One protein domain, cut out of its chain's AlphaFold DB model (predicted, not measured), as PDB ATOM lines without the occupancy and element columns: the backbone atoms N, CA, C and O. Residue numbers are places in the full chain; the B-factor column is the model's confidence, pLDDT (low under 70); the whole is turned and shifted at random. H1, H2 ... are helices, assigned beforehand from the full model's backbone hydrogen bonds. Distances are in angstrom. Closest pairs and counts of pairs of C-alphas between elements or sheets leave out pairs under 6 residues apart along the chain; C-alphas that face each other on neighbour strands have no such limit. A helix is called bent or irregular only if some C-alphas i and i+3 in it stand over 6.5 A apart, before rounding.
ATOM      1  N   CYS A 193      52.841  49.681  25.058       47.69
ATOM      2  CA  CYS A 193      53.001  50.108  26.440       47.69
ATOM      3  C   CYS A 193      53.965  49.126  27.119       47.69
ATOM      4  O   CYS A 193      53.593  48.015  27.503       47.69
ATOM      5  N   SER A 194      55.238  49.501  27.236       47.84
ATOM      6  CA  SER A 194      56.213  48.671  27.949       47.84
ATOM      7  C   SER A 194      55.808  48.543  29.422       47.84
ATOM      8  O   SER A 194      56.036  49.436  30.236       47.84
ATOM      9  N   THR A 195      55.215  47.407  29.795       47.06
ATOM     10  CA  THR A 195      54.860  47.074  31.187       47.06
ATOM     11  C   THR A 195      56.067  46.584  31.999       47.06
ATOM     12  O   THR A 195      55.898  46.042  33.091       47.06
ATOM     13  N   ALA A 196      57.285  46.709  31.458       48.59
ATOM     14  CA  ALA A 196      58.521  46.233  32.077       48.59
ATOM     15  C   ALA A 196      59.125  47.218  33.101       48.59
ATOM     16  O   ALA A 196      60.042  46.841  33.832       48.59
ATOM     17  N   GLY A 197      58.625  48.460  33.155       53.59
ATOM     18  CA  GLY A 197      59.053  49.489  34.111       53.59
ATOM     19  C   GLY A 197      58.527  49.290  35.542       53.59
ATOM     20  O   GLY A 197      58.116  48.201  35.936       53.59
ATOM     21  N   GLU A 198      58.518  50.366  36.334       43.22
ATOM     22  CA  GLU A 198      58.129  50.384  37.761       43.22
ATOM     23  C   GLU A 198      56.661  49.987  38.034       43.22
ATOM     24  O   GLU A 198      56.292  49.679  39.165       43.22
ATOM     25  N   TRP A 199      55.829  49.899  36.995       45.47
ATOM     26  CA  TRP A 199      54.397  49.581  37.050       45.47
ATOM     27  C   TRP A 199      54.090  48.082  36.941       45.47
ATOM     28  O   TRP A 199      53.118  47.687  36.294       45.47
ATOM     29  N   LYS A 200      54.924  47.218  37.535       47.72
ATOM     30  CA  LYS A 200      54.755  45.759  37.445       47.72
ATOM     31  C   LYS A 200      53.354  45.347  37.907       47.72
ATOM     32  O   LYS A 200      53.040  45.383  39.096       47.72
ATOM     33  N   LEU A 201      52.530  44.903  36.957       53.34
ATOM     34  CA  LEU A 201      51.300  44.164  37.233       53.34
ATOM     35  C   LEU A 201      51.629  43.021  38.204       53.34
ATOM     36  O   LEU A 201      52.666  42.366  38.058       53.34
ATOM     37  N   ARG A 202      50.770  42.807  39.213       57.31
ATOM     38  CA  ARG A 202      50.965  41.746  40.215       57.31
ATOM     39  C   ARG A 202      51.328  40.436  39.525       57.31
ATOM     40  O   ARG A 202      50.718  40.071  38.521       57.31
ATOM     41  N   MET A 203      52.294  39.730  40.107       59.44
ATOM     42  CA  MET A 203      52.727  38.434  39.604       59.44
ATOM     43  C   MET A 203      51.525  37.502  39.470       59.44
ATOM     44  O   MET A 203      50.794  37.249  40.428       59.44
ATOM     45  N   VAL A 204      51.315  37.039  38.246       64.25
ATOM     46  CA  VAL A 204      50.198  36.178  37.880       64.25
ATOM     47  C   VAL A 204      50.439  34.787  38.486       64.25
ATOM     48  O   VAL A 204      51.576  34.303  38.445       64.25
ATOM     49  N   PRO A 205      49.417  34.127  39.062       69.62
ATOM     50  CA  PRO A 205      49.543  32.755  39.545       69.62
ATOM     51  C   PRO A 205      50.044  31.791  38.458       69.62
ATOM     52  O   PRO A 205      49.824  31.997  37.263       69.62
ATOM     53  N   LYS A 206      50.706  30.701  38.871       70.69
ATOM     54  CA  LYS A 206      51.204  29.667  37.946       70.69
ATOM     55  C   LYS A 206      50.053  29.159  37.054       70.69
ATOM     56  O   LYS A 206      48.980  28.859  37.567       70.69
ATOM     57  N   ASN A 207      50.305  29.025  35.747       72.19
ATOM     58  CA  ASN A 207      49.369  28.572  34.695       72.19
ATOM     59  C   ASN A 207      48.316  29.589  34.194       72.19
ATOM     60  O   ASN A 207      47.440  29.216  33.411       72.19
ATOM     61  N   MET A 208      48.409  30.865  34.575       73.12
ATOM     62  CA  MET A 208      47.582  31.944  34.013       73.12
ATOM     63  C   MET A 208      48.423  32.894  33.151       73.12
ATOM     64  O   MET A 208      49.596  33.140  33.436       73.12
ATOM     65  N   LYS A 209      47.826  33.427  32.080       74.00
ATOM     66  CA  LYS A 209      48.437  34.467  31.246       74.00
ATOM     67  C   LYS A 209      48.308  35.821  31.930       74.00
ATOM     68  O   LYS A 209      47.281  36.123  32.535       74.00
ATOM     69  N   GLN A 210      49.340  36.650  31.796       75.12
ATOM     70  CA  GLN A 210      49.261  38.051  32.191       75.12
ATOM     71  C   GLN A 210      48.191  38.776  31.382       75.12
ATOM     72  O   GLN A 210      47.945  38.436  30.224       75.12
ATOM     73  N   VAL A 211      47.561  39.766  32.018       78.50
ATOM     74  CA  VAL A 211      46.576  40.635  31.377       78.50
ATOM     75  C   VAL A 211      47.205  41.242  30.127       78.50
ATOM     76  O   VAL A 211      48.232  41.919  30.203       78.50
ATOM     77  N   SER A 212      46.612  40.939  28.977       81.00
ATOM     78  CA  SER A 212      47.076  41.447  27.688       81.00
ATOM     79  C   SER A 212      46.650  42.899  27.479       81.00
ATOM     80  O   SER A 212      45.658  43.352  28.047       81.00
ATOM     81  N   LEU A 213      47.349  43.618  26.596       79.38
ATOM     82  CA  LEU A 213      46.945  44.967  26.195       79.38
ATOM     83  C   LEU A 213      45.507  44.997  25.655       79.38
ATOM     84  O   LEU A 213      44.750  45.896  25.995       79.38
ATOM     85  N   GLN A 214      45.102  43.988  24.881       81.56
ATOM     86  CA  GLN A 214      43.735  43.890  24.355       81.56
ATOM     87  C   GLN A 214      42.692  43.809  25.478       81.56
ATOM     88  O   GLN A 214      41.687  44.504  25.422       81.56
ATOM     89  N   GLN A 215      42.971  43.057  26.550       83.19
ATOM     90  CA  GLN A 215      42.090  43.021  27.724       83.19
ATOM     91  C   GLN A 215      41.976  44.385  28.416       83.19
ATOM     92  O   GLN A 215      40.904  44.727  28.907       83.19
ATOM     93  N   ILE A 216      43.057  45.172  28.443       85.25
ATOM     94  CA  ILE A 216      43.040  46.535  28.993       85.25
ATOM     95  C   ILE A 216      42.193  47.455  28.107       85.25
ATOM     96  O   ILE A 216      41.374  48.207  28.628       85.25
ATOM     97  N   LEU A 217      42.347  47.372  26.782       86.12
ATOM     98  CA  LEU A 217      41.562  48.162  25.827       86.12
ATOM     99  C   LEU A 217      40.066  47.831  25.894       86.12
ATOM    100  O   LEU A 217      39.236  48.738  25.871       86.12
ATOM    101  N   ASP A 218      39.719  46.550  26.019       87.38
ATOM    102  CA  ASP A 218      38.329  46.116  26.174       87.38
ATOM    103  C   ASP A 218      37.732  46.586  27.510       87.38
ATOM    104  O   ASP A 218      36.589  47.053  27.541       87.38
ATOM    105  N   ALA A 219      38.508  46.526  28.600       90.12
ATOM    106  CA  ALA A 219      38.099  47.037  29.909       90.12
ATOM    107  C   ALA A 219      37.856  48.556  29.881       90.12
ATOM    108  O   ALA A 219      36.819  49.027  30.349       90.12
ATOM    109  N   ASP A 220      38.781  49.316  29.288       90.44
ATOM    110  CA  ASP A 220      38.662  50.764  29.104       90.44
ATOM    111  C   ASP A 220      37.416  51.100  28.275       90.44
ATOM    112  O   ASP A 220      36.544  51.851  28.713       90.44
ATOM    113  N   LYS A 221      37.232  50.443  27.125       90.75
ATOM    114  CA  LYS A 221      36.036  50.620  26.293       90.75
ATOM    115  C   LYS A 221      34.742  50.333  27.062       90.75
ATOM    116  O   LYS A 221      33.774  51.079  26.910       90.75
ATOM    117  N   ARG A 222      34.704  49.281  27.892       92.44
ATOM    118  CA  ARG A 222      33.536  48.978  28.737       92.44
ATOM    119  C   ARG A 222      33.274  50.085  29.756       92.44
ATOM    120  O   ARG A 222      32.116  50.471  29.920       92.44
ATOM    121  N   LEU A 223      34.320  50.618  30.389       93.00
ATOM    122  CA  LEU A 223      34.216  51.740  31.324       93.00
ATOM    123  C   LEU A 223      33.618  52.981  30.646       93.00
ATOM    124  O   LEU A 223      32.696  53.582  31.193       93.00
ATOM    125  N   TRP A 224      34.066  53.318  29.435       92.06
ATOM    126  CA  TRP A 224      33.516  54.442  28.666       92.06
ATOM    127  C   TRP A 224      32.050  54.250  28.265       92.06
ATOM    128  O   TRP A 224      31.289  55.216  28.281       92.06
ATOM    129  N   ILE A 225      31.633  53.026  27.928       91.88
ATOM    130  CA  ILE A 225      30.226  52.720  27.614       91.88
ATOM    131  C   ILE A 225      29.341  52.947  28.845       91.88
ATOM    132  O   ILE A 225      28.331  53.640  28.749       91.88
ATOM    133  N   LEU A 226      29.744  52.419  30.003       92.06
ATOM    134  CA  LEU A 226      29.013  52.605  31.260       92.06
ATOM    135  C   LEU A 226      28.961  54.079  31.679       92.06
ATOM    136  O   LEU A 226      27.915  54.576  32.090       92.06
ATOM    137  N   LEU A 227      30.073  54.799  31.516       91.38
ATOM    138  CA  LEU A 227      30.133  56.236  31.763       91.38
ATOM    139  C   LEU A 227      29.139  56.994  30.867       91.38
ATOM    140  O   LEU A 227      28.417  57.864  31.346       91.38
ATOM    141  N   ALA A 228      29.064  56.653  29.580       90.69
ATOM    142  CA  ALA A 228      28.136  57.290  28.650       90.69
ATOM    143  C   ALA A 228      26.660  57.017  28.990       90.69
ATOM    144  O   ALA A 228      25.812  57.891  28.796       90.69
ATOM    145  N   GLU A 229      26.346  55.830  29.513       89.81
ATOM    146  CA  GLU A 229      25.000  55.482  29.981       89.81
ATOM    147  C   GLU A 229      24.601  56.288  31.224       89.81
ATOM    148  O   GLU A 229      23.504  56.850  31.267       89.81
ATOM    149  N   GLU A 230      25.492  56.400  32.211       88.19
ATOM    150  CA  GLU A 230      25.194  57.098  33.467       88.19
ATOM    151  C   GLU A 230      25.151  58.627  33.323       88.19
ATOM    152  O   GLU A 230      24.351  59.296  33.987       88.19
ATOM    153  N   VAL A 231      25.997  59.192  32.456       87.06
ATOM    154  CA  VAL A 231      26.163  60.649  32.314       87.06
ATOM    155  C   VAL A 231      25.272  61.238  31.211       87.06
ATOM    156  O   VAL A 231      25.315  62.441  30.959       87.06
ATOM    157  N   ARG A 232      24.410  60.441  30.564       82.75
ATOM    158  CA  ARG A 232      23.534  60.899  29.469       82.75
ATOM    159  C   ARG A 232      22.770  62.185  29.845       82.75
ATOM    160  O   ARG A 232      21.892  62.162  30.709       82.75
ATOM    161  N   GLY A 233      23.117  63.304  29.196       73.19
ATOM    162  CA  GLY A 233      22.510  64.627  29.423       73.19
ATOM    163  C   GLY A 233      22.875  65.309  30.752       73.19
ATOM    164  O   GLY A 233      22.222  66.271  31.148       73.19
ATOM    165  N   LYS A 234      23.876  64.803  31.486       78.62
ATOM    166  CA  LYS A 234      24.262  65.280  32.831       78.62
ATOM    167  C   LYS A 234      25.740  65.657  32.961       78.62
ATOM    168  O   LYS A 234      26.188  65.940  34.074       78.62
ATOM    169  N   ILE A 235      26.485  65.702  31.848       76.38
ATOM    170  CA  ILE A 235      27.923  66.042  31.842       76.38
ATOM    171  C   ILE A 235      28.164  67.388  32.537       76.38
ATOM    172  O   ILE A 235      29.087  67.522  33.340       76.38
ATOM    173  N   VAL A 236      27.295  68.372  32.287       69.88
ATOM    174  CA  VAL A 236      27.324  69.678  32.954       69.88
ATOM    175  C   VAL A 236      26.081  69.812  33.820       69.88
ATOM    176  O   VAL A 236      25.027  70.237  33.361       69.88
ATOM    177  N   SER A 237      26.194  69.430  35.092       57.28
ATOM    178  CA  SER A 237      25.047  69.430  36.007       57.28
ATOM    179  C   SER A 237      24.645  70.826  36.515       57.28
ATOM    180  O   SER A 237      23.512  70.972  36.966       57.28
ATOM    181  N   ARG A 238      25.529  71.842  36.430       60.16
ATOM    182  CA  ARG A 238      25.282  73.294  36.640       60.16
ATOM    183  C   ARG A 238      26.571  74.114  36.410       60.16
ATOM    184  O   ARG A 238      27.659  73.570  36.614       60.16
ATOM    185  N   PRO A 239      26.492  75.414  36.056       57.47
ATOM    186  CA  PRO A 239      27.649  76.309  36.101       57.47
ATOM    187  C   PRO A 239      28.244  76.337  37.519       57.47
ATOM    188  O   PRO A 239      27.573  76.752  38.458       57.47
ATOM    189  N   GLY A 240      29.477  75.849  37.679       58.66
ATOM    190  CA  GLY A 240      30.183  75.809  38.968       58.66
ATOM    191  C   GLY A 240      30.029  74.521  39.788       58.66
ATOM    192  O   GLY A 240      30.595  74.452  40.872       58.66
ATOM    193  N   ALA A 241      29.305  73.506  39.300       64.25
ATOM    194  CA  ALA A 241      29.303  72.182  39.927       64.25
ATOM    195  C   ALA A 241      30.588  71.403  39.596       64.25
ATOM    196  O   ALA A 241      31.153  71.572  38.509       64.25
ATOM    197  N   ASP A 242      31.018  70.538  40.518       64.19
ATOM    198  CA  ASP A 242      32.182  69.674  40.324       64.19
ATOM    199  C   ASP A 242      32.013  68.746  39.105       64.19
ATOM    200  O   ASP A 242      30.884  68.388  38.743       64.19
ATOM    201  N   PRO A 243      33.121  68.332  38.457       70.50
ATOM    202  CA  PRO A 243      33.076  67.388  37.348       70.50
ATOM    203  C   PRO A 243      32.401  66.073  37.763       70.50
ATOM    204  O   PRO A 243      32.950  65.271  38.517       70.50
ATOM    205  N   VAL A 244      31.202  65.826  37.234       78.38
ATOM    206  CA  VAL A 244      30.396  64.634  37.552       78.38
ATOM    207  C   VAL A 244      31.116  63.350  37.131       78.38
ATOM    208  O   VAL A 244      31.061  62.339  37.834       78.38
ATOM    209  N   CYS A 245      31.847  63.412  36.015       83.62
ATOM    210  CA  CYS A 245      32.552  62.276  35.433       83.62
ATOM    211  C   CYS A 245      33.632  61.698  36.354       83.62
ATOM    212  O   CYS A 245      33.774  60.483  36.385       83.62
ATOM    213  N   ASP A 246      34.352  62.513  37.130       85.56
ATOM    214  CA  ASP A 246      35.497  62.031  37.920       85.56
ATOM    215  C   ASP A 246      35.052  61.037  39.004       85.56
ATOM    216  O   ASP A 246      35.606  59.943  39.133       85.56
ATOM    217  N   SER A 247      33.979  61.378  39.727       87.19
ATOM    218  CA  SER A 247      33.391  60.506  40.754       87.19
ATOM    219  C   SER A 247      32.863  59.189  40.172       87.19
ATOM    220  O   SER A 247      32.997  58.120  40.774       87.19
ATOM    221  N   ILE A 248      32.295  59.255  38.964       88.81
ATOM    222  CA  ILE A 248      31.748  58.099  38.260       88.81
ATOM    223  C   ILE A 248      32.875  57.210  37.746       88.81
ATOM    224  O   ILE A 248      32.829  56.006  37.969       88.81
ATOM    225  N   ILE A 249      33.911  57.781  37.131       90.25
ATOM    226  CA  ILE A 249      35.090  57.046  36.661       90.25
ATOM    227  C   ILE A 249      35.739  56.304  37.830       90.25
ATOM    228  O   ILE A 249      36.019  55.108  37.718       90.25
ATOM    229  N   GLN A 250      35.913  56.969  38.977       89.75
ATOM    230  CA  GLN A 250      36.476  56.333  40.165       89.75
ATOM    231  C   GLN A 250      35.620  55.144  40.627       89.75
ATOM    232  O   GLN A 250      36.159  54.065  40.881       89.75
ATOM    233  N   ARG A 251      34.293  55.290  40.662       92.19
ATOM    234  CA  ARG A 251      33.380  54.193  41.018       92.19
ATOM    235  C   ARG A 251      33.393  53.057  39.989       92.19
ATOM    236  O   ARG A 251      33.515  51.894  40.372       92.19
ATOM    237  N   LEU A 252      33.287  53.371  38.698       91.62
ATOM    238  CA  LEU A 252      33.255  52.390  37.608       91.62
ATOM    239  C   LEU A 252      34.573  51.621  37.487       91.62
ATOM    240  O   LEU A 252      34.540  50.429  37.186       91.62
ATOM    241  N   SER A 253      35.712  52.242  37.804       88.00
ATOM    242  CA  SER A 253      37.018  51.564  37.815       88.00
ATOM    243  C   SER A 253      37.093  50.392  38.804       88.00
ATOM    244  O   SER A 253      37.851  49.448  38.592       88.00
ATOM    245  N   SER A 254      36.277  50.424  39.863       90.31
ATOM    246  CA  SER A 254      36.182  49.361  40.873       90.31
ATOM    247  C   SER A 254      34.993  48.420  40.645       90.31
ATOM    248  O   SER A 254      34.767  47.503  41.435       90.31
ATOM    249  N   SER A 255      34.203  48.643  39.589       91.62
ATOM    250  CA  SER A 255      33.021  47.834  39.290       91.62
ATOM    251  C   SER A 255      33.402  46.461  38.730       91.62
ATOM    252  O   SER A 255      34.378  46.316  37.990       91.62
ATOM    253  N   ASN A 256      32.610  45.434  39.057       92.38
ATOM    254  CA  ASN A 256      32.831  44.087  38.524       92.38
ATOM    255  C   ASN A 256      32.710  44.052  36.991       92.38
ATOM    256  O   ASN A 256      33.483  43.363  36.327       92.38
ATOM    257  N   ASP A 257      31.812  44.864  36.432       90.44
ATOM    258  CA  ASP A 257      31.597  44.994  34.992       90.44
ATOM    259  C   ASP A 257      32.865  45.370  34.219       90.44
ATOM    260  O   ASP A 257      33.016  44.941  33.081       90.44
ATOM    261  N   VAL A 258      33.774  46.143  34.821       91.06
ATOM    262  CA  VAL A 258      35.060  46.520  34.210       91.06
ATOM    263  C   VAL A 258      36.168  45.559  34.640       91.06
ATOM    264  O   VAL A 258      36.944  45.088  33.809       91.06
ATOM    265  N   LEU A 259      36.230  45.211  35.928       88.94
ATOM    266  CA  LEU A 259      37.284  44.349  36.474       88.94
ATOM    267  C   LEU A 259      37.245  42.921  35.919       88.94
ATOM    268  O   LEU A 259      38.288  42.270  35.850       88.94
ATOM    269  N   SER A 260      36.076  42.435  35.494       88.12
ATOM    270  CA  SER A 260      35.933  41.112  34.880       88.12
ATOM    271  C   SER A 260      36.790  40.961  33.613       88.12
ATOM    272  O   SER A 260      37.381  39.901  33.403       88.12
ATOM    273  N   TYR A 261      36.969  42.032  32.831       85.62
ATOM    274  CA  TYR A 261      37.837  42.055  31.644       85.62
ATOM    275  C   TYR A 261      39.329  41.949  31.986       85.62
ATOM    276  O   TYR A 261      40.107  41.378  31.219       85.62
ATOM    277  N   LEU A 262      39.724  42.434  33.166       85.31
ATOM    278  CA  LEU A 262      41.103  42.394  33.661       85.31
ATOM    279  C   LEU A 262      41.447  41.082  34.381       85.31
ATOM    280  O   LEU A 262      42.549  40.941  34.916       85.31
ATOM    281  N   THR A 263      40.536  40.106  34.405       85.00
ATOM    282  CA  THR A 263      40.827  38.799  34.997       85.00
ATOM    283  C   THR A 263      41.866  38.037  34.154       85.00
ATOM    284  O   THR A 263      41.703  37.896  32.936       85.00
ATOM    285  N   PRO A 264      42.967  37.540  34.761       81.81
ATOM    286  CA  PRO A 264      43.945  36.713  34.059       81.81
ATOM    287  C   PRO A 264      43.292  35.469  33.452       81.81
ATOM    288  O   PRO A 264      42.619  34.702  34.142       81.81
ATOM    289  N   GLN A 265      43.498  35.255  32.154       79.44
ATOM    290  CA  GLN A 265      42.931  34.110  31.441       79.44
ATOM    291  C   GLN A 265      43.872  32.904  31.478       79.44
ATOM    292  O   GLN A 265      45.095  33.038  31.540       79.44
ATOM    293  N   HIS A 266      43.308  31.699  31.408       73.31
ATOM    294  CA  HIS A 266      44.098  30.474  31.332       73.31
ATOM    295  C   HIS A 266      44.821  30.369  29.987       73.31
ATOM    296  O   HIS A 266      44.290  30.732  28.934       73.31
ATOM    297  N   GLU A 267      46.038  29.826  30.005       65.62
ATOM    298  CA  GLU A 267      46.747  29.507  28.772       65.62
ATOM    299  C   GLU A 267      46.094  28.300  28.085       65.62
ATOM    300  O   GLU A 267      46.425  27.146  28.350       65.62
ATOM    301  N   ILE A 268      45.165  28.563  27.163       66.19
ATOM    302  CA  ILE A 268      44.673  27.537  26.241       66.19
ATOM    303  C   ILE A 268      45.787  27.285  25.223       66.19
ATOM    304  O   ILE A 268      45.930  28.013  24.237       66.19
TER     305      ILE A 268
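This is residues 193 to 268 of the 342 residues of the protein "Hypothetical protein" of Symbiodinium microadriaticum (UniProt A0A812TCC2). One long helix, H1, is backed by two shorter helices, H2 and H3, which follow one another in the return direction along it after the chain folds back through a long loop. A tail of 20 residues, 193 to 212, comes before H1, and in the loop residues 237 to 242 stick out. The printed part has 76 residues with three named helices in the order H1, H2, H3 and no named strand; the class is all helix, with 35 residues, under half, in named elements. The whole is loose, with a radius of gyration of the C-alphas of 16.0 A, and elongated, spanning 51 by 27 by 17 A.

H1, residues 213 to 230, touches H2, residues 244 to 253, with residues 223 to 227 alone. The closest C-alphas are those of Leu 223 and Leu 252, 6.4 A apart; the two form a helical hairpin, opposite ways at a steep tilt of 44 degrees. H1 touches H3, residues 256 to 262, with residues 215 to 223 alone, opposite ways at a shallow tilt of 17 degrees; the closest C-alphas, of Ala 219 and Tyr 261, are 5.3 A apart. H2 and H3 are close but not clearly touching, with the C-alphas of Leu 252 and Val 258 closest at 7.0 A. In H1 every O i to N i+4 pair is within hydrogen-bond range; in H2 5 of 6 are, and in H3 1 of 3, beside 3 of 4 O i to N i+3 pairs.

H1 begins at C-alpha 213 (46.945, 44.967, 26.195) and is 25.9 A long. H2 is 14.7 A long and neither bent nor irregular, but only just: C-alphas 244 and 247 are 6.0 A apart. H3, 9.7 A long, ends at C-alpha 262 (41.103, 42.394, 33.661).

The C-alphas farthest apart, of Pro 239 and Ile 268, are 52.6 A apart. The printed part has no cut; the link H1 to H2 is long, and H2 to H3 is tight. Mean pLDDT of the printed part is 76.8, with residues 193 to 205, 236 to 242 and 267 to 268 under 70.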